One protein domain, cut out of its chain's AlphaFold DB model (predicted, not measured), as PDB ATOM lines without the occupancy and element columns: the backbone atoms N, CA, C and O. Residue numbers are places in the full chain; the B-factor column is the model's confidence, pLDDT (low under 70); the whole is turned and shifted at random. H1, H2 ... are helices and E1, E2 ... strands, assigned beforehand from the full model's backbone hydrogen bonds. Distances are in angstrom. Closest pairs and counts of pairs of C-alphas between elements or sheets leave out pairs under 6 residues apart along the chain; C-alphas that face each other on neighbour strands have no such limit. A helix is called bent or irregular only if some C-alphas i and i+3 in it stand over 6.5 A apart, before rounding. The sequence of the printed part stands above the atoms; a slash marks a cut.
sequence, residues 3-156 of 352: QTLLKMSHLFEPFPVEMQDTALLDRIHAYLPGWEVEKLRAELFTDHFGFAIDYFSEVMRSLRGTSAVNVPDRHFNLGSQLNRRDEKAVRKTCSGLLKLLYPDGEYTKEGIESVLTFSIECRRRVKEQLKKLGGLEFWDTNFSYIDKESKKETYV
ATOM      1  N   GLN A   3      35.222  38.610  16.156       44.81
ATOM      2  CA  GLN A   3      35.004  39.962  16.676       44.81
ATOM      3  C   GLN A   3      36.143  40.461  17.578       44.81
ATOM      4  O   GLN A   3      36.386  41.662  17.632       44.81
ATOM      5  N   THR A   4      36.855  39.569  18.272       40.94
ATOM      6  CA  THR A   4      38.035  39.917  19.081       40.94
ATOM      7  C   THR A   4      39.267  40.101  18.196       40.94
ATOM      8  O   THR A   4      40.030  41.038  18.396       40.94
ATOM      9  N   LEU A   5      39.415  39.269  17.160       46.19
ATOM     10  CA  LEU A   5      40.522  39.331  16.197       46.19
ATOM     11  C   LEU A   5      40.434  40.596  15.323       46.19
ATOM     12  O   LEU A   5      41.415  41.297  15.138       46.19
ATOM     13  N   LEU A   6      39.228  40.997  14.910       51.03
ATOM     14  CA  LEU A   6      38.988  42.267  14.210       51.03
ATOM     15  C   LEU A   6      39.271  43.515  15.061       51.03
ATOM     16  O   LEU A   6      39.521  44.576  14.483       51.03
ATOM     17  N   LYS A   7      39.199  43.388  16.396       43.12
ATOM     18  CA  LYS A   7      39.485  44.448  17.379       43.12
ATOM     19  C   LYS A   7      40.962  44.518  17.777       43.12
ATOM     20  O   LYS A   7      41.395  45.570  18.228       43.12
ATOM     21  N   MET A   8      41.711  43.422  17.643       35.97
ATOM     22  CA  MET A   8      43.120  43.329  18.051       35.97
ATOM     23  C   MET A   8      44.100  43.291  16.863       35.97
ATOM     24  O   MET A   8      45.266  43.619  17.052       35.97
ATOM     25  N   SER A   9      43.651  42.921  15.655       57.31
ATOM     26  CA  SER A   9      44.496  42.738  14.462       57.31
ATOM     27  C   SER A   9      43.699  42.811  13.126       57.31
ATOM     28  O   SER A   9      42.672  43.498  13.003       57.31
ATOM     29  N   HIS A  10      44.196  42.142  12.075       73.88
ATOM     30  CA  HIS A  10      43.606  42.021  10.736       73.88
ATOM     31  C   HIS A  10      43.324  40.550  10.381       73.88
ATOM     32  O   HIS A  10      43.982  39.636  10.869       73.88
ATOM     33  N   LEU A  11      42.394  40.296   9.450       80.12
ATOM     34  CA  LEU A  11      41.979  38.930   9.060       80.12
ATOM     35  C   LEU A  11      43.092  38.074   8.421       80.12
ATOM     36  O   LEU A  11      42.906  36.876   8.216       80.12
ATOM     37  N   PHE A  12      44.228  38.689   8.088       83.44
ATOM     38  CA  PHE A  12      45.413  38.018   7.545       83.44
ATOM     39  C   PHE A  12      46.467  37.650   8.603       83.44
ATOM     40  O   PHE A  12      47.488  37.082   8.238       83.44
ATOM     41  N   GLU A  13      46.229  37.930   9.889       80.81
ATOM     42  CA  GLU A  13      47.134  37.559  10.991       80.81
ATOM     43  C   GLU A  13      47.519  36.065  11.009       80.81
ATOM     44  O   GLU A  13      48.676  35.769  11.300       80.81
ATOM     45  N   PRO A  14      46.635  35.104  10.654       82.94
ATOM     46  CA  PRO A  14      47.018  33.691  10.642       82.94
ATOM     47  C   PRO A  14      48.090  33.320   9.607       82.94
ATOM     48  O   PRO A  14      48.620  32.211   9.665       82.94
ATOM     49  N   PHE A  15      48.387  34.187   8.631       82.81
ATOM     50  CA  PHE A  15      49.479  33.938   7.693       82.81
ATOM     51  C   PHE A  15      50.848  34.145   8.361       82.81
ATOM     52  O   PHE A  15      50.974  35.016   9.222       82.81
ATOM     53  N   PRO A  16      51.893  33.405   7.935       87.19
ATOM     54  CA  PRO A  16      53.272  33.694   8.326       87.19
ATOM     55  C   PRO A  16      53.624  35.166   8.087       87.19
ATOM     56  O   PRO A  16      53.135  35.757   7.122       87.19
ATOM     57  N   VAL A  17      54.479  35.751   8.928       80.81
ATOM     58  CA  VAL A  17      54.836  37.184   8.873       80.81
ATOM     59  C   VAL A  17      55.363  37.575   7.490       80.81
ATOM     60  O   VAL A  17      55.023  38.631   6.965       80.81
ATOM     61  N   GLU A  18      56.112  36.686   6.842       84.69
ATOM     62  CA  GLU A  18      56.660  36.867   5.497       84.69
ATOM     63  C   GLU A  18      55.574  36.957   4.411       84.69
ATOM     64  O   GLU A  18      55.803  37.510   3.337       84.69
ATOM     65  N   MET A  19      54.385  36.407   4.676       83.06
ATOM     66  CA  MET A  19      53.224  36.429   3.783       83.06
ATOM     67  C   MET A  19      52.240  37.564   4.101       83.06
ATOM     68  O   MET A  19      51.282  37.755   3.351       83.06
ATOM     69  N   GLN A  20      52.470  38.338   5.166       82.69
ATOM     70  CA  GLN A  20      51.665  39.517   5.518       82.69
ATOM     71  C   GLN A  20      52.101  40.786   4.755       82.69
ATOM     72  O   GLN A  20      51.768  41.905   5.137       82.69
ATOM     73  N   ASP A  21      52.828  40.614   3.650       85.69
ATOM     74  CA  ASP A  21      53.223  41.682   2.738       85.69
ATOM     75  C   ASP A  21      52.015  42.253   1.973       85.69
ATOM     76  O   ASP A  21      51.248  41.524   1.334       85.69
ATOM     77  N   THR A  22      51.850  43.577   1.993       84.69
ATOM     78  CA  THR A  22      50.704  44.255   1.365       84.69
ATOM     79  C   THR A  22      50.669  44.051  -0.148       84.69
ATOM     80  O   THR A  22      49.584  43.910  -0.720       84.69
ATOM     81  N   ALA A  23      51.825  43.959  -0.817       86.75
ATOM     82  CA  ALA A  23      51.881  43.739  -2.259       86.75
ATOM     83  C   ALA A  23      51.439  42.318  -2.648       86.75
ATOM     84  O   ALA A  23      50.810  42.137  -3.699       86.75
ATOM     85  N   LEU A  24      51.728  41.319  -1.806       89.06
ATOM     86  CA  LEU A  24      51.197  39.964  -1.940       89.06
ATOM     87  C   LEU A  24      49.689  39.928  -1.672       89.06
ATOM     88  O   LEU A  24      48.930  39.430  -2.507       89.06
ATOM     89  N   LEU A  25      49.252  40.479  -0.539       90.06
ATOM     90  CA  LEU A  25      47.853  40.461  -0.109       90.06
ATOM     91  C   LEU A  25      46.930  41.190  -1.101       90.06
ATOM     92  O   LEU A  25      45.822  40.727  -1.370       90.06
ATOM     93  N   ASP A  26      47.397  42.261  -1.748       89.38
ATOM     94  CA  ASP A  26      46.618  42.985  -2.758       89.38
ATOM     95  C   ASP A  26      46.367  42.177  -4.045       89.38
ATOM     96  O   ASP A  26      45.453  42.488  -4.813       89.38
ATOM     97  N   ARG A  27      47.097  41.074  -4.263       92.12
ATOM     98  CA  ARG A  27      46.829  40.124  -5.359       92.12
ATOM     99  C   ARG A  27      45.710  39.126  -5.041       92.12
ATOM    100  O   ARG A  27      45.269  38.423  -5.951       92.12
ATOM    101  N   ILE A  28      45.222  39.065  -3.801       93.62
ATOM    102  CA  ILE A  28      44.101  38.198  -3.414       93.62
ATOM    103  C   ILE A  28      42.801  38.771  -3.981       93.62
ATOM    104  O   ILE A  28      42.353  39.845  -3.589       93.62
ATOM    105  N   HIS A  29      42.159  38.059  -4.907       94.44
ATOM    106  CA  HIS A  29      40.949  38.576  -5.554       94.44
ATOM    107  C   HIS A  29      39.712  38.594  -4.643       94.44
ATOM    108  O   HIS A  29      38.857  39.461  -4.800       94.44
ATOM    109  N   ALA A  30      39.592  37.639  -3.723       94.50
ATOM    110  CA  ALA A  30      38.414  37.477  -2.882       94.50
ATOM    111  C   ALA A  30      38.799  36.861  -1.540       94.50
ATOM    112  O   ALA A  30      39.617  35.941  -1.493       94.50
ATOM    113  N   TYR A  31      38.174  37.348  -0.471       92.00
ATOM    114  CA  TYR A  31      38.190  36.711   0.838       92.00
ATOM    115  C   TYR A  31      36.800  36.131   1.115       92.00
ATOM    116  O   TYR A  31      35.825  36.882   1.176       92.00
ATOM    117  N   LEU A  32      36.714  34.808   1.265       90.56
ATOM    118  CA  LEU A  32      35.482  34.109   1.626       90.56
ATOM    119  C   LEU A  32      35.458  33.882   3.148       90.56
ATOM    120  O   LEU A  32      36.307  33.143   3.652       90.56
ATOM    121  N   PRO A  33      34.529  34.505   3.893       85.44
ATOM    122  CA  PRO A  33      34.463  34.365   5.343       85.44
ATOM    123  C   PRO A  33      33.924  32.989   5.754       85.44
ATOM    124  O   PRO A  33      32.727  32.720   5.708       85.44
ATOM    125  N   GLY A  34      34.809  32.104   6.219       83.12
ATOM    126  CA  GLY A  34      34.422  30.752   6.644       83.12
ATOM    127  C   GLY A  34      33.453  30.707   7.835       83.12
ATOM    128  O   GLY A  34      32.798  29.692   8.037       83.12
ATOM    129  N   TRP A  35      33.338  31.788   8.614       82.12
ATOM    130  CA  TRP A  35      32.385  31.894   9.729       82.12
ATOM    131  C   TRP A  35      30.947  32.188   9.291       82.12
ATOM    132  O   TRP A  35      30.035  31.980  10.083       82.12
ATOM    133  N   GLU A  36      30.740  32.674   8.066       80.94
ATOM    134  CA  GLU A  36      29.398  32.869   7.500       80.94
ATOM    135  C   GLU A  36      28.854  31.572   6.885       80.94
ATOM    136  O   GLU A  36      27.659  31.458   6.621       80.94
ATOM    137  N   VAL A  37      29.720  30.576   6.674       83.31
ATOM    138  CA  VAL A  37      29.336  29.281   6.119       83.31
ATOM    139  C   VAL A  37      28.741  28.414   7.222       83.31
ATOM    140  O   VAL A  37      29.374  28.147   8.246       83.31
ATOM    141  N   GLU A  38      27.519  27.935   7.000       80.38
ATOM    142  CA  GLU A  38      26.896  26.988   7.910       80.38
ATOM    143  C   GLU A  38      27.709  25.697   8.027       80.38
ATOM    144  O   GLU A  38      28.268  25.177   7.057       80.38
ATOM    145  N   LYS A  39      27.742  25.128   9.234       83.75
ATOM    146  CA  LYS A  39      28.320  23.798   9.427       83.75
ATOM    147  C   LYS A  39      27.486  22.779   8.654       83.75
ATOM    148  O   LYS A  39      26.263  22.768   8.790       83.75
ATOM    149  N   LEU A  40      28.162  21.903   7.907       84.19
ATOM    150  CA  LEU A  40      27.530  20.817   7.159       84.19
ATOM    151  C   LEU A  40      26.639  19.982   8.088       84.19
ATOM    152  O   LEU A  40      27.109  19.391   9.061       84.19
ATOM    153  N   ARG A  41      25.344  19.961   7.777       86.19
ATOM    154  CA  ARG A  41      24.290  19.201   8.454       86.19
ATOM    155  C   ARG A  41      23.574  18.347   7.416       86.19
ATOM    156  O   ARG A  41      23.611  18.678   6.235       86.19
ATOM    157  N   ALA A  42      22.920  17.272   7.858       85.75
ATOM    158  CA  ALA A  42      22.167  16.373   6.976       85.75
ATOM    159  C   ALA A  42      21.196  17.142   6.052       85.75
ATOM    160  O   ALA A  42      21.108  16.850   4.869       85.75
ATOM    161  N   GLU A  43      20.569  18.191   6.590       86.12
ATOM    162  CA  GLU A  43      19.613  19.085   5.920       86.12
ATOM    163  C   GLU A  43      20.195  19.891   4.743       86.12
ATOM    164  O   GLU A  43      19.442  20.389   3.914       86.12
ATOM    165  N   LEU A  44      21.522  20.051   4.669       81.94
ATOM    166  CA  LEU A  44      22.193  20.786   3.588       81.94
ATOM    167  C   LEU A  44      22.546  19.886   2.396       81.94
ATOM    168  O   LEU A  44      22.995  20.388   1.364       81.94
ATOM    169  N   PHE A  45      22.392  18.567   2.532       84.12
ATOM    170  CA  PHE A  45      22.609  17.644   1.426       84.12
ATOM    171  C   PHE A  45      21.357  17.545   0.565       84.12
ATOM    172  O   PHE A  45      20.230  17.643   1.039       84.12
ATOM    173  N   THR A  46      21.577  17.355  -0.729       83.19
ATOM    174  CA  THR A  46      20.489  17.133  -1.673       83.19
ATOM    175  C   THR A  46      19.982  15.696  -1.565       83.19
ATOM    176  O   THR A  46      20.782  14.762  -1.532       83.19
ATOM    177  N   ASP A  47      18.660  15.521  -1.574       87.38
ATOM    178  CA  ASP A  47      18.009  14.212  -1.729       87.38
ATOM    179  C   ASP A  47      17.931  13.775  -3.208       87.38
ATOM    180  O   ASP A  47      17.406  12.710  -3.540       87.38
ATOM    181  N   HIS A  48      18.440  14.605  -4.126       88.44
ATOM    182  CA  HIS A  48      18.469  14.326  -5.559       88.44
ATOM    183  C   HIS A  48      19.744  13.590  -5.987       88.44
ATOM    184  O   HIS A  48      20.761  13.568  -5.294       88.44
ATOM    185  N   PHE A  49      19.710  13.027  -7.198       87.38
ATOM    186  CA  PHE A  49      20.892  12.439  -7.821       87.38
ATOM    187  C   PHE A  49      22.003  13.482  -7.992       87.38
ATOM    188  O   PHE A  49      21.808  14.524  -8.618       87.38
ATOM    189  N   GLY A  50      23.179  13.173  -7.448       87.62
ATOM    190  CA  GLY A  50      24.403  13.930  -7.679       87.62
ATOM    191  C   GLY A  50      25.141  13.454  -8.929       87.62
ATOM    192  O   GLY A  50      24.979  12.319  -9.382       87.62
ATOM    193  N   PHE A  51      25.996  14.317  -9.470       88.06
ATOM    194  CA  PHE A  51      26.924  13.918 -10.522       88.06
ATOM    195  C   PHE A  51      28.038  13.034  -9.965       88.06
ATOM    196  O   PHE A  51      28.555  13.273  -8.871       88.06
ATOM    197  N   ALA A  52      28.452  12.044 -10.755       94.19
ATOM    198  CA  ALA A  52      29.687  11.325 -10.492       94.19
ATOM    199  C   ALA A  52      30.879  12.303 -10.515       94.19
ATOM    200  O   ALA A  52      30.897  13.271 -11.283       94.19
ATOM    201  N   ILE A  53      31.853  12.087  -9.627       93.50
ATOM    202  CA  ILE A  53      32.928  13.058  -9.361       93.50
ATOM    203  C   ILE A  53      33.822  13.311 -10.581       93.50
ATOM    204  O   ILE A  53      34.298  14.426 -10.787       93.50
ATOM    205  N   ASP A  54      34.019  12.290 -11.406       96.00
ATOM    206  CA  ASP A  54      34.744  12.326 -12.671       96.00
ATOM    207  C   ASP A  54      34.010  13.191 -13.702       96.00
ATOM    208  O   ASP A  54      34.595  14.119 -14.263       96.00
ATOM    209  N   TYR A  55      32.707  12.965 -13.869       94.38
ATOM    210  CA  TYR A  55      31.867  13.771 -14.748       94.38
ATOM    211  C   TYR A  55      31.821  15.235 -14.299       94.38
ATOM    212  O   TYR A  55      32.054  16.142 -15.096       94.38
ATOM    213  N   PHE A  56      31.593  15.479 -13.007       91.62
ATOM    214  CA  PHE A  56      31.573  16.828 -12.444       91.62
ATOM    215  C   PHE A  56      32.912  17.552 -12.637       91.62
ATOM    216  O   PHE A  56      32.942  18.739 -12.965       91.62
ATOM    217  N   SER A  57      34.028  16.834 -12.494       93.00
ATOM    218  CA  SER A  57      35.367  17.385 -12.726       93.00
ATOM    219  C   SER A  57      35.568  17.813 -14.183       93.00
ATOM    220  O   SER A  57      36.105  18.895 -14.430       93.00
ATOM    221  N   GLU A  58      35.095  17.020 -15.150       93.75
ATOM    222  CA  GLU A  58      35.139  17.386 -16.572       93.75
ATOM    223  C   GLU A  58      34.204  18.561 -16.905       93.75
ATOM    224  O   GLU A  58      34.593  19.459 -17.658       93.75
ATOM    225  N   VAL A  59      33.028  18.652 -16.272       91.12
ATOM    226  CA  VAL A  59      32.150  19.834 -16.375       91.12
ATOM    227  C   VAL A  59      32.875  21.089 -15.877       91.12
ATOM    228  O   VAL A  59      32.947  22.088 -16.595       91.12
ATOM    229  N   MET A  60      33.495  21.040 -14.695       91.00
ATOM    230  CA  MET A  60      34.255  22.169 -14.139       91.00
ATOM    231  C   MET A  60      35.455  22.562 -15.007       91.00
ATOM    232  O   MET A  60      35.768  23.748 -15.159       91.00
ATOM    233  N   ARG A  61      36.121  21.575 -15.614       92.25
ATOM    234  CA  ARG A  61      37.203  21.800 -16.575       92.25
ATOM    235  C   ARG A  61      36.698  22.505 -17.833       92.25
ATOM    236  O   ARG A  61      37.333  23.465 -18.265       92.25
ATOM    237  N   SER A  62      35.565  22.073 -18.383       91.31
ATOM    238  CA  SER A  62      34.931  22.699 -19.549       91.31
ATOM    239  C   SER A  62      34.520  24.148 -19.255       91.31
ATOM    240  O   SER A  62      34.924  25.073 -19.965       91.31
ATOM    241  N   LEU A  63      33.849  24.383 -18.120       90.06
ATOM    242  CA  LEU A  63      33.455  25.720 -17.658       90.06
ATOM    243  C   LEU A  63      34.656  26.648 -17.415       90.06
ATOM    244  O   LEU A  63      34.529  27.871 -17.456       90.06
ATOM    245  N   ARG A  64      35.867  26.131 -17.184       88.50
ATOM    246  CA  ARG A  64      37.064  26.984 -17.091       88.50
ATOM    247  C   ARG A  64      37.361  27.711 -18.411       88.50
ATOM    248  O   ARG A  64      37.877  28.826 -18.354       88.50
ATOM    249  N   GLY A  65      37.025  27.108 -19.554       87.88
ATOM    250  CA  GLY A  65      37.241  27.680 -20.886       87.88
ATOM    251  C   GLY A  65      36.301  28.839 -21.233       87.88
ATOM    252  O   GLY A  65      36.637  29.656 -22.087       87.88
ATOM    253  N   THR A  66      35.159  28.957 -20.554       88.00
ATOM    254  CA  THR A  66      34.194  30.042 -20.772       88.00
ATOM    255  C   THR A  66      34.469  31.239 -19.856       88.00
ATOM    256  O   THR A  66      34.912  31.109 -18.705       88.00
ATOM    257  N   SER A  67      34.225  32.447 -20.376       89.00
ATOM    258  CA  SER A  67      34.454  33.711 -19.669       89.00
ATOM    259  C   SER A  67      33.154  34.493 -19.514       89.00
ATOM    260  O   SER A  67      32.541  34.874 -20.506       89.00
ATOM    261  N   ALA A  68      32.785  34.795 -18.268       90.94
ATOM    262  CA  ALA A  68      31.645  35.638 -17.910       90.94
ATOM    263  C   ALA A  68      32.081  37.006 -17.332       90.94
ATOM    264  O   ALA A  68      31.312  37.695 -16.672       90.94
ATOM    265  N   VAL A  69      33.326  37.431 -17.587       92.44
ATOM    266  CA  VAL A  69      33.944  38.646 -17.001       92.44
ATOM    267  C   VAL A  69      33.198  39.941 -17.360       92.44
ATOM    268  O   VAL A  69      33.184  40.880 -16.564       92.44
ATOM    269  N   ASN A  70      32.566  39.977 -18.535       92.88
ATOM    270  CA  ASN A  70      31.853  41.150 -19.055       92.88
ATOM    271  C   ASN A  70      30.329  41.047 -18.873       92.88
ATOM    272  O   ASN A  70      29.597  41.936 -19.296       92.88
ATOM    273  N   VAL A  71      29.822  39.957 -18.283       92.00
ATOM    274  CA  VAL A  71      28.378  39.768 -18.061       92.00
ATOM    275  C   VAL A  71      27.789  40.870 -17.167       92.00
ATOM    276  O   VAL A  71      26.752  41.416 -17.549       92.00
ATOM    277  N   PRO A  72      28.446  41.291 -16.062       93.12
ATOM    278  CA  PRO A  72      27.944  42.389 -15.234       93.12
ATOM    279  C   PRO A  72      27.783  43.711 -15.989       93.12
ATOM    280  O   PRO A  72      26.859  44.466 -15.697       93.12
ATOM    281  N   ASP A  73      28.608  43.962 -17.014       92.81
ATOM    282  CA  ASP A  73      28.566  45.204 -17.795       92.81
ATOM    283  C   ASP A  73      27.285  45.353 -18.615       92.81
ATOM    284  O   ASP A  73      27.013  46.433 -19.131       92.81
ATOM    285  N   ARG A  74      26.480  44.299 -18.771       92.44
ATOM    286  CA  ARG A  74      25.180  44.413 -19.444       92.44
ATOM    287  C   ARG A  74      24.235  45.333 -18.670       92.44
ATOM    288  O   ARG A  74      23.546  46.137 -19.288       92.44
ATOM    289  N   HIS A  75      24.270  45.268 -17.337       92.69
ATOM    290  CA  HIS A  75      23.315  45.960 -16.468       92.69
ATOM    291  C   HIS A  75      23.967  46.944 -15.490       92.69
ATOM    292  O   HIS A  75      23.314  47.903 -15.086       92.69
ATOM    293  N   PHE A  76      25.246  46.766 -15.145       94.75
ATOM    294  CA  PHE A  76      25.900  47.520 -14.077       94.75
ATOM    295  C   PHE A  76      27.238  48.123 -14.519       94.75
ATOM    296  O   PHE A  76      27.920  47.597 -15.395       94.75
ATOM    297  N   ASN A  77      27.624  49.236 -13.899       92.38
ATOM    298  CA  ASN A  77      28.982  49.784 -13.919       92.38
ATOM    299  C   ASN A  77      29.575  49.706 -12.507       92.38
ATOM    300  O   ASN A  77      28.840  49.811 -11.531       92.38
ATOM    301  N   LEU A  78      30.892  49.551 -12.380       91.38
ATOM    302  CA  LEU A  78      31.567  49.606 -11.078       91.38
ATOM    303  C   LEU A  78      31.794  51.066 -10.649       91.38
ATOM    304  O   LEU A  78      31.948  51.945 -11.497       91.38
ATOM    305  N   GLY A  79      31.781  51.317  -9.339       80.50
ATOM    306  CA  GLY A  79      31.995  52.639  -8.749       80.50
ATOM    307  C   GLY A  79      33.424  53.168  -8.889       80.50
ATOM    308  O   GLY A  79      34.370  52.418  -9.119       80.50
ATOM    309  N   SER A  80      33.597  54.476  -8.689       75.88
ATOM    310  CA  SER A  80      34.865  55.178  -8.947       75.88
ATOM    311  C   SER A  80      35.996  54.864  -7.963       75.88
ATOM    312  O   SER A  80      37.144  55.192  -8.247       75.88
ATOM    313  N   GLN A  81      35.692  54.255  -6.812       72.00
ATOM    314  CA  GLN A  81      36.696  53.868  -5.811       72.00
ATOM    315  C   GLN A  81      37.344  52.503  -6.093       72.00
ATOM    316  O   GLN A  81      38.278  52.110  -5.399       72.00
ATOM    317  N   LEU A  82      36.873  51.756  -7.098       86.00
ATOM    318  CA  LEU A  82      37.539  50.525  -7.509       86.00
ATOM    319  C   LEU A  82      38.700  50.870  -8.443       86.00
ATOM    320  O   LEU A  82      38.507  51.395  -9.535       86.00
ATOM    321  N   ASN A  83      39.927  50.541  -8.041       86.62
ATOM    322  CA  ASN A  83      41.061  50.643  -8.952       86.62
ATOM    323  C   ASN A  83      41.039  49.491  -9.985       86.62
ATOM    324  O   ASN A  83      40.321  48.502  -9.838       86.62
ATOM    325  N   ARG A  84      41.893  49.547 -11.018       90.12
ATOM    326  CA  ARG A  84      41.942  48.499 -12.067       90.12
ATOM    327  C   ARG A  84      42.177  47.079 -11.531       90.12
ATOM    328  O   ARG A  84      41.775  46.103 -12.164       90.12
ATOM    329  N   ARG A  85      42.878  46.939 -10.400       90.88
ATOM    330  CA  ARG A  85      43.130  45.642  -9.756       90.88
ATOM    331  C   ARG A  85      41.877  45.149  -9.035       90.88
ATOM    332  O   ARG A  85      41.537  43.977  -9.181       90.88
ATOM    333  N   ASP A  86      41.182  46.045  -8.342       92.94
ATOM    334  CA  ASP A  86      39.905  45.801  -7.674       92.94
ATOM    335  C   ASP A  86      38.827  45.401  -8.684       92.94
ATOM    336  O   ASP A  86      38.201  44.355  -8.526       92.94
ATOM    337  N   GLU A  87      38.686  46.142  -9.785       94.06
ATOM    338  CA  GLU A  87      37.759  45.787 -10.864       94.06
ATOM    339  C   GLU A  87      38.056  44.397 -11.433       94.06
ATOM    340  O   GLU A  87      37.159  43.567 -11.590       94.06
ATOM    341  N   LYS A  88      39.332  44.101 -11.716       95.06
ATOM    342  CA  LYS A  88      39.747  42.789 -12.229       95.06
ATOM    343  C   LYS A  88      39.428  41.671 -11.239       95.06
ATOM    344  O   LYS A  88      39.000  40.598 -11.666       95.06
ATOM    345  N   ALA A  89      39.651  41.904  -9.950       96.19
ATOM    346  CA  ALA A  89      39.352  40.952  -8.893       96.19
ATOM    347  C   ALA A  89      37.847  40.672  -8.806       96.19
ATOM    348  O   ALA A  89      37.444  39.518  -8.938       96.19
ATOM    349  N   VAL A  90      37.021  41.719  -8.704       96.62
ATOM    350  CA  VAL A  90      35.555  41.610  -8.652       96.62
ATOM    351  C   VAL A  90      35.016  40.877  -9.877       96.62
ATOM    352  O   VAL A  90      34.270  39.911  -9.739       96.62
ATOM    353  N   ARG A  91      35.442  41.266 -11.085       95.81
ATOM    354  CA  ARG A  91      34.965  40.651 -12.334       95.81
ATOM    355  C   ARG A  91      35.366  39.186 -12.464       95.81
ATOM    356  O   ARG A  91      34.587  38.379 -12.968       95.81
ATOM    357  N   LYS A  92      36.573  38.814 -12.023       95.19
ATOM    358  CA  LYS A  92      37.018  37.411 -12.036       95.19
ATOM    359  C   LYS A  92      36.259  36.561 -11.023       95.19
ATOM    360  O   LYS A  92      35.886  35.443 -11.369       95.19
ATOM    361  N   THR A  93      36.019  37.085  -9.824       95.88
ATOM    362  CA  THR A  93      35.215  36.413  -8.793       95.88
ATOM    363  C   THR A  93      33.778  36.222  -9.276       95.88
ATOM    364  O   THR A  93      33.283  35.099  -9.278       95.88
ATOM    365  N   CYS A  94      33.167  37.278  -9.818       95.88
ATOM    366  CA  CYS A  94      31.819  37.238 -10.378       95.88
ATOM    367  C   CYS A  94      31.717  36.228 -11.531       95.88
ATOM    368  O   CYS A  94      30.849  35.364 -11.520       95.88
ATOM    369  N   SER A  95      32.671  36.246 -12.470       94.75
ATOM    370  CA  SER A  95      32.747  35.271 -13.567       94.75
ATOM    371  C   SER A  95      32.871  33.826 -13.070       94.75
ATOM    372  O   SER A  95      32.262  32.924 -13.637       94.75
ATOM    373  N   GLY A  96      33.645  33.582 -12.008       93.88
ATOM    374  CA  GLY A  96      33.750  32.259 -11.394       93.88
ATOM    375  C   GLY A  96      32.418  31.786 -10.814       93.88
ATOM    376  O   GLY A  96      31.976  30.688 -11.129       93.88
ATOM    377  N   LEU A  97      31.764  32.639 -10.027       94.44
ATOM    378  CA  LEU A  97      30.495  32.329  -9.366       94.44
ATOM    379  C   LEU A  97      29.337  32.165 -10.352       94.44
ATOM    380  O   LEU A  97      28.567  31.222 -10.216       94.44
ATOM    381  N   LEU A  98      29.247  33.013 -11.381       94.56
ATOM    382  CA  LEU A  98      28.222  32.888 -12.419       94.56
ATOM    383  C   LEU A  98      28.295  31.530 -13.121       94.56
ATOM    384  O   LEU A  98      27.265  30.932 -13.383       94.56
ATOM    385  N   LYS A  99      29.498  31.005 -13.367       92.69
ATOM    386  CA  LYS A  99      29.663  29.685 -13.991       92.69
ATOM    387  C   LYS A  99      29.279  28.526 -13.079       92.69
ATOM    388  O   LYS A  99      28.910  27.471 -13.578       92.69
ATOM    389  N   LEU A 100      29.405  28.708 -11.765       91.25
ATOM    390  CA  LEU A 100      29.025  27.695 -10.782       91.25
ATOM    391  C   LEU A 100      27.512  27.688 -10.533       91.25
ATOM    392  O   LEU A 100      26.930  26.618 -10.406       91.25
ATOM    393  N   LEU A 101      26.898  28.871 -10.457       91.56
ATOM    394  CA  LEU A 101      25.486  29.040 -10.099       91.56
ATOM    395  C   LEU A 101      24.546  28.999 -11.313       91.56
ATOM    396  O   LEU A 101      23.406  28.574 -11.171       91.56
ATOM    397  N   TYR A 102      25.033  29.403 -12.488       91.81
ATOM    398  CA  TYR A 102      24.294  29.443 -13.755       91.81
ATOM    399  C   TYR A 102      25.112  28.731 -14.849       91.81
ATOM    400  O   TYR A 102      25.686  29.375 -15.739       91.81
ATOM    401  N   PRO A 103      25.268  27.396 -14.751       87.88
ATOM    402  CA  PRO A 103      26.090  26.619 -15.680       87.88
ATOM    403  C   PRO A 103      25.512  26.550 -17.105       87.88
ATOM    404  O   PRO A 103      26.248  26.256 -18.045       87.88
ATOM    405  N   ASP A 104      24.220  26.835 -17.269       88.56
ATOM    406  CA  ASP A 104      23.502  26.973 -18.543       88.56
ATOM    407  C   ASP A 104      23.818  28.287 -19.285       88.56
ATOM    408  O   ASP A 104      23.622  28.383 -20.495       88.56
ATOM    409  N   GLY A 105      24.367  29.282 -18.582       87.25
ATOM    410  CA  GLY A 105      24.701  30.591 -19.139       87.25
ATOM    411  C   GLY A 105      23.511  31.547 -19.249       87.25
ATOM    412  O   GLY A 105      23.657  32.620 -19.844       87.25
ATOM    413  N   GLU A 106      22.361  31.191 -18.674       90.38
ATOM    414  CA  GLU A 106      21.192  32.062 -18.602       90.38
ATOM    415  C   GLU A 106      21.227  32.867 -17.302       90.38
ATOM    416  O   GLU A 106      21.154  32.333 -16.199       90.38
ATOM    417  N   TYR A 107      21.369  34.188 -17.424       90.19
ATOM    418  CA  TYR A 107      21.531  35.077 -16.276       90.19
ATOM    419  C   TYR A 107      20.358  36.050 -16.179       90.19
ATOM    420  O   TYR A 107      20.116  36.826 -17.106       90.19
ATOM    421  N   THR A 108      19.673  36.071 -15.037       93.00
ATOM    422  CA  THR A 108      18.718  37.137 -14.702       93.00
ATOM    423  C   THR A 108      19.458  38.376 -14.192       93.00
ATOM    424  O   THR A 108      20.577  38.274 -13.678       93.00
ATOM    425  N   LYS A 109      18.850  39.567 -14.313       93.25
ATOM    426  CA  LYS A 109      19.450  40.817 -13.810       93.25
ATOM    427  C   LYS A 109      19.715  40.718 -12.305       93.25
ATOM    428  O   LYS A 109      20.806  41.057 -11.855       93.25
ATOM    429  N   GLU A 110      18.756  40.173 -11.563       92.94
ATOM    430  CA  GLU A 110      18.803  39.965 -10.115       92.94
ATOM    431  C   GLU A 110      19.878  38.939  -9.734       92.94
ATOM    432  O   GLU A 110      20.614  39.121  -8.763       92.94
ATOM    433  N   GLY A 111      20.021  37.874 -10.531       93.50
ATOM    434  CA  GLY A 111      21.065  36.869 -10.351       93.50
ATOM    435  C   GLY A 111      22.465  37.455 -10.528       93.50
ATOM    436  O   GLY A 111      23.350  37.221  -9.703       93.50
ATOM    437  N   ILE A 112      22.654  38.279 -11.565       95.25
ATOM    438  CA  ILE A 112      23.903  39.019 -11.786       95.25
ATOM    439  C   ILE A 112      24.164  39.987 -10.630       95.25
ATOM    440  O   ILE A 112      25.286  40.028 -10.132       95.25
ATOM    441  N   GLU A 113      23.157  40.745 -10.191       94.81
ATOM    442  CA  GLU A 113      23.275  41.717  -9.097       94.81
ATOM    443  C   GLU A 113      23.682  41.053  -7.780       94.81
ATOM    444  O   GLU A 113      24.589  41.537  -7.100       94.81
ATOM    445  N   SER A 114      23.072  39.915  -7.443       94.38
ATOM    446  CA  SER A 114      23.398  39.141  -6.242       94.38
ATOM    447  C   SER A 114      24.855  38.664  -6.264       94.38
ATOM    448  O   SER A 114      25.619  38.925  -5.330       94.38
ATOM    449  N   VAL A 115      25.284  38.051  -7.372       96.19
ATOM    450  CA  VAL A 115      26.658  37.552  -7.524       96.19
ATOM    451  C   VAL A 115      27.676  38.695  -7.570       96.19
ATOM    452  O   VAL A 115      28.775  38.576  -7.017       96.19
ATOM    453  N   LEU A 116      27.334  39.811  -8.217       96.25
ATOM    454  CA  LEU A 116      28.166  41.011  -8.273       96.25
ATOM    455  C   LEU A 116      28.335  41.628  -6.882       96.25
ATOM    456  O   LEU A 116      29.464  41.910  -6.487       96.25
ATOM    457  N   THR A 117      27.239  41.783  -6.136       92.75
ATOM    458  CA  THR A 117      27.237  42.318  -4.767       92.75
ATOM    459  C   THR A 117      28.158  41.488  -3.881       92.75
ATOM    460  O   THR A 117      29.096  42.033  -3.302       92.75
ATOM    461  N   PHE A 118      27.993  40.164  -3.880       94.31
ATOM    462  CA  PHE A 118      28.852  39.257  -3.119       94.31
ATOM    463  C   PHE A 118      30.329  39.336  -3.548       94.31
ATOM    464  O   PHE A 118      31.240  39.377  -2.722       94.31
ATOM    465  N   SER A 119      30.594  39.429  -4.854       96.25
ATOM    466  CA  SER A 119      31.962  39.553  -5.380       96.25
ATOM    467  C   SER A 119      32.643  40.852  -4.938       96.25
ATOM    468  O   SER A 119      33.836  40.847  -4.619       96.25
ATOM    469  N   ILE A 120      31.894  41.959  -4.911       94.12
ATOM    470  CA  ILE A 120      32.361  43.249  -4.398       94.12
ATOM    471  C   ILE A 120      32.644  43.143  -2.900       94.12
ATOM    472  O   ILE A 120      33.699  43.587  -2.453       94.12
ATOM    473  N   GLU A 121      31.754  42.509  -2.141       91.69
ATOM    474  CA  GLU A 121      31.895  42.290  -0.703       91.69
ATOM    475  C   GLU A 121      33.188  41.526  -0.369       91.69
ATOM    476  O   GLU A 121      34.000  41.965   0.449       91.69
ATOM    477  N   CYS A 122      33.444  40.415  -1.069       93.81
ATOM    478  CA  CYS A 122      34.661  39.618  -0.916       93.81
ATOM    479  C   CYS A 122      35.940  40.404  -1.223       93.81
ATOM    480  O   CYS A 122      36.944  40.234  -0.526       93.81
ATOM    481  N   ARG A 123      35.942  41.245  -2.267       94.31
ATOM    482  CA  ARG A 123      37.119  42.060  -2.607       94.31
ATOM    483  C   ARG A 123      37.281  43.237  -1.647       94.31
ATOM    484  O   ARG A 123      38.406  43.555  -1.261       94.31
ATOM    485  N   ARG A 124      36.179  43.835  -1.193       87.81
ATOM    486  CA  ARG A 124      36.188  44.882  -0.168       87.81
ATOM    487  C   ARG A 124      36.809  44.371   1.131       87.81
ATOM    488  O   ARG A 124      37.655  45.065   1.680       87.81
ATOM    489  N   ARG A 125      36.501  43.144   1.577       88.81
ATOM    490  CA  ARG A 125      37.135  42.539   2.771       88.81
ATOM    491  C   ARG A 125      38.661  42.560   2.701       88.81
ATOM    492  O   ARG A 125      39.300  42.962   3.671       88.81
ATOM    493  N   VAL A 126      39.235  42.179   1.556       90.31
ATOM    494  CA  VAL A 126      40.692  42.213   1.321       90.31
ATOM    495  C   VAL A 126      41.224  43.639   1.469       90.31
ATOM    496  O   VAL A 126      42.213  43.863   2.164       90.31
ATOM    497  N   LYS A 127      40.543  44.615   0.864       87.06
ATOM    498  CA  LYS A 127      40.954  46.024   0.866       87.06
ATOM    499  C   LYS A 127      40.830  46.689   2.230       87.06
ATOM    500  O   LYS A 127      41.724  47.432   2.608       87.06
ATOM    501  N   GLU A 128      39.804  46.357   3.005       82.06
ATOM    502  CA  GLU A 128      39.675  46.808   4.396       82.06
ATOM    503  C   GLU A 128      40.833  46.280   5.265       82.06
ATOM    504  O   GLU A 128      41.325  46.995   6.133       82.06
ATOM    505  N   GLN A 129      41.344  45.066   5.009       83.19
ATOM    506  CA  GLN A 129      42.535  44.575   5.719       83.19
ATOM    507  C   GLN A 129      43.824  45.246   5.238       83.19
ATOM    508  O   GLN A 129      44.687  45.568   6.049       83.19
ATOM    509  N   LEU A 130      43.956  45.487   3.933       83.06
ATOM    510  CA  LEU A 130      45.089  46.233   3.380       83.06
ATOM    511  C   LEU A 130      45.126  47.666   3.901       83.06
ATOM    512  O   LEU A 130      46.201  48.175   4.178       83.06
ATOM    513  N   LYS A 131      43.970  48.294   4.112       78.44
ATOM    514  CA  LYS A 131      43.857  49.596   4.774       78.44
ATOM    515  C   LYS A 131      44.363  49.555   6.214       78.44
ATOM    516  O   LYS A 131      45.057  50.477   6.628       78.44
ATOM    517  N   LYS A 132      44.081  48.485   6.966       72.94
ATOM    518  CA  LYS A 132      44.641  48.296   8.318       72.94
ATOM    519  C   LYS A 132      46.167  48.116   8.308       72.94
ATOM    520  O   LYS A 132      46.824  48.578   9.231       72.94
ATOM    521  N   LEU A 133      46.720  47.461   7.284       71.62
ATOM    522  CA  LEU A 133      48.148  47.124   7.178       71.62
ATOM    523  C   LEU A 133      49.013  48.225   6.536       71.62
ATOM    524  O   LEU A 133      50.093  48.532   7.026       71.62
ATOM    525  N   GLY A 134      48.548  48.798   5.427       64.31
ATOM    526  CA  GLY A 134      49.254  49.782   4.598       64.31
ATOM    527  C   GLY A 134      48.710  51.211   4.712       64.31
ATOM    528  O   GLY A 134      49.175  52.106   4.007       64.31
ATOM    529  N   GLY A 135      47.719  51.449   5.578       64.81
ATOM    530  CA  GLY A 135      47.206  52.784   5.886       64.81
ATOM    531  C   GLY A 135      46.678  53.542   4.662       64.81
ATOM    532  O   GLY A 135      45.780  53.076   3.957       64.81
ATOM    533  N   LEU A 136      47.234  54.737   4.427       50.94
ATOM    534  CA  LEU A 136      46.772  55.704   3.420       50.94
ATOM    535  C   LEU A 136      46.859  55.198   1.970       50.94
ATOM    536  O   LEU A 136      46.140  55.706   1.114       50.94
ATOM    537  N   GLU A 137      47.690  54.191   1.683       57.75
ATOM    538  CA  GLU A 137      47.824  53.620   0.334       57.75
ATOM    539  C   GLU A 137      46.535  52.911  -0.138       57.75
ATOM    540  O   GLU A 137      46.273  52.812  -1.337       57.75
ATOM    541  N   PHE A 138      45.680  52.469   0.794       65.50
ATOM    542  CA  PHE A 138      44.490  51.659   0.507       65.50
ATOM    543  C   PHE A 138      43.179  52.296   1.009       65.50
ATOM    544  O   PHE A 138      42.250  51.582   1.381       65.50
ATOM    545  N   TRP A 139      43.082  53.631   1.031       57.00
ATOM    546  CA  TRP A 139      41.931  54.351   1.603       57.00
ATOM    547  C   TRP A 139      40.611  54.178   0.820       57.00
ATOM    548  O   TRP A 139      39.539  54.151   1.436       57.00
ATOM    549  N   ASP A 140      40.688  53.996  -0.503       65.38
ATOM    550  CA  ASP A 140      39.550  53.759  -1.402       65.38
ATOM    551  C   ASP A 140      38.878  52.403  -1.105       65.38
ATOM    552  O   ASP A 140      39.239  51.359  -1.654       65.38
ATOM    553  N   THR A 141      37.916  52.414  -0.180       67.06
ATOM    554  CA  THR A 141      37.250  51.213   0.367       67.06
ATOM    555  C   THR A 141      35.729  51.230   0.203       67.06
ATOM    556  O   THR A 141      35.083  50.201   0.412       67.06
ATOM    557  N   ASN A 142      35.131  52.347  -0.232       69.75
ATOM    558  CA  ASN A 142      33.689  52.434  -0.477       69.75
ATOM    559  C   ASN A 142      33.357  51.878  -1.860       69.75
ATOM    560  O   ASN A 142      33.113  52.616  -2.813       69.75
ATOM    561  N   PHE A 143      33.367  50.553  -1.973       82.06
ATOM    562  CA  PHE A 143      33.024  49.897  -3.226       82.06
ATOM    563  C   PHE A 143      31.523  49.947  -3.490       82.06
ATOM    564  O   PHE A 143      30.702  49.700  -2.602       82.06
ATOM    565  N   SER A 144      31.183  50.245  -4.736       78.50
ATOM    566  CA  SER A 144      29.815  50.379  -5.213       78.50
ATOM    567  C   SER A 144      29.666  49.839  -6.631       78.50
ATOM    568  O   SER A 144      30.646  49.582  -7.340       78.50
ATOM    569  N   TYR A 145      28.414  49.680  -7.041       88.25
ATOM    570  CA  TYR A 145      28.021  49.491  -8.430       88.25
ATOM    571  C   TYR A 145      26.850  50.413  -8.772       88.25
ATOM    572  O   TYR A 145      26.105  50.849  -7.898       88.25
ATOM    573  N   ILE A 146      26.700  50.722 -10.054       85.50
ATOM    574  CA  ILE A 146      25.707  51.648 -10.591       85.50
ATOM    575  C   ILE A 146      24.854  50.888 -11.599       85.50
ATOM    576  O   ILE A 146      25.381  50.378 -12.588       85.50
ATOM    577  N   ASP A 147      23.545  50.838 -11.379       89.25
ATOM    578  CA  ASP A 147      22.599  50.289 -12.355       89.25
ATOM    579  C   ASP A 147      22.494  51.229 -13.571       89.25
ATOM    580  O   ASP A 147      22.292  52.441 -13.445       89.25
ATOM    581  N   LYS A 148      22.652  50.677 -14.777       92.00
ATOM    582  CA  LYS A 148      22.622  51.439 -16.029       92.00
ATOM    583  C   LYS A 148      21.250  52.019 -16.352       92.00
ATOM    584  O   LYS A 148      21.221  53.086 -16.975       92.00
ATOM    585  N   GLU A 149      20.173  51.350 -15.948       89.06
ATOM    586  CA  GLU A 149      18.786  51.754 -16.191       89.06
ATOM    587  C   GLU A 149      18.347  52.813 -15.182       89.06
ATOM    588  O   GLU A 149      17.972  53.917 -15.567       89.06
ATOM    589  N   SER A 150      18.445  52.504 -13.886       84.12
ATOM    590  CA  SER A 150      17.960  53.396 -12.823       84.12
ATOM    591  C   SER A 150      18.943  54.510 -12.452       84.12
ATOM    592  O   SER A 150      18.561  55.449 -11.757       84.12
ATOM    593  N   LYS A 151      20.210  54.415 -12.888       82.94
ATOM    594  CA  LYS A 151      21.327  55.297 -12.485       82.94
ATOM    595  C   LYS A 151      21.584  55.333 -10.978       82.94
ATOM    596  O   LYS A 151      22.337  56.183 -10.507       82.94
ATOM    597  N   LYS A 152      20.990  54.413 -10.219       74.12
ATOM    598  CA  LYS A 152      21.175  54.308  -8.776       74.12
ATOM    599  C   LYS A 152      22.535  53.684  -8.481       74.12
ATOM    600  O   LYS A 152      22.855  52.619  -9.005       74.12
ATOM    601  N   GLU A 153      23.306  54.344  -7.625       77.56
ATOM    602  CA  GLU A 153      24.542  53.804  -7.065       77.56
ATOM    603  C   GLU A 153      24.244  53.072  -5.751       77.56
ATOM    604  O   GLU A 153      23.613  53.622  -4.845       77.56
ATOM    605  N   THR A 154      24.699  51.826  -5.653       67.81
ATOM    606  CA  THR A 154      24.546  50.973  -4.475       67.81
ATOM    607  C   THR A 154      25.922  50.666  -3.900       67.81
ATOM    608  O   THR A 154      26.763  50.056  -4.561       67.81
ATOM    609  N   TYR A 155      26.152  51.077  -2.653       73.00
ATOM    610  CA  TYR A 155      27.377  50.775  -1.913       73.00
ATOM    611  C   TYR A 155      27.268  49.418  -1.221       73.00
ATOM    612  O   TYR A 155      26.261  49.119  -0.581       73.00
ATOM    613  N   VAL A 156      28.326  48.617  -1.314       74.25
ATOM    614  CA  VAL A 156      28.380  47.272  -0.732       74.25
ATOM    615  C   VAL A 156      29.235  47.311   0.524       74.25
ATOM    616  O   VAL A 156      30.445  47.525   0.446       74.25
TER     617      VAL A 156
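This is residues 3 to 156 of the 352 residues of the protein "ATP-dependent Lon protease" of Thermotogaceae bacterium (UniProt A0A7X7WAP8). A small three-stranded sheet covers one side of the first part of the long helix H5, and H4 folds along H5 as a hairpin, so that these two helices make the core. H2 packs on the later part of H5, H1 lies far from the core, and a long loop, of which residues 34 to 50 stand free, swings out to H3. The printed part has 154 residues, with named elements in the order H1 H2 H3 E1 H4 H5 E2 E3; the sheet, E1 E2 E3, is antiparallel, and the class is mostly helix. The whole is only just compact, close to loose, with a radius of gyration of the C-alphas of 17.6 A and spans of 49 by 40 by 29 A.

The strands are E1, residues 76 to 78, E2, 144 to 147, and E3, 153 to 155. H5, residues 109 to 138, is 30.8 A long from C-alpha 109 at (19.450, 40.817, -13.810); it is irregular, C-alphas 133 and 136 being 9.5 A apart, with a kink of 97 degrees near residue 132. H4, 84 to 101, measures 25.6 A and H3, 53 to 64, 16.5 A. H2 is residues 22 to 25; H1, 3 to 8, begins at (35.004, 39.962, 16.676).

N 77 and O 146 of E1 and E2 are 2.8 A apart, and N 145 and O 154 of the hairpin E2 and E3 3.0 A, both within hydrogen-bond range. H5 is on one face of the sheet, two layers, at a height of 6.2 A, over E2. H4 and H5, a helical hairpin, touch, closest at C-alphas 90 and 119, 5.3 A, through residues 112 to 123 of H5. H2 touches H5 at C-alphas 22 and 130, 6.3 A. H3 is close to but not clearly touching H4, with C-alphas 63 and 99 6.6 A apart. H1 and H5 are apart. Every O i to N i+4 pair is within range in H3 and H4, 22 of 26 in H5 and 1 of 2 in H1; H2 is too short for one.

The C-alphas of Phe 49 and Leu 136, the farthest apart, are 51.7 A from each other. The printed part has no cut; the links H1 to H2, H2 to H3 and H3 to E1 are long. The pLDDT is under 70 at residues 3 to 9, 134 to 142 and 154.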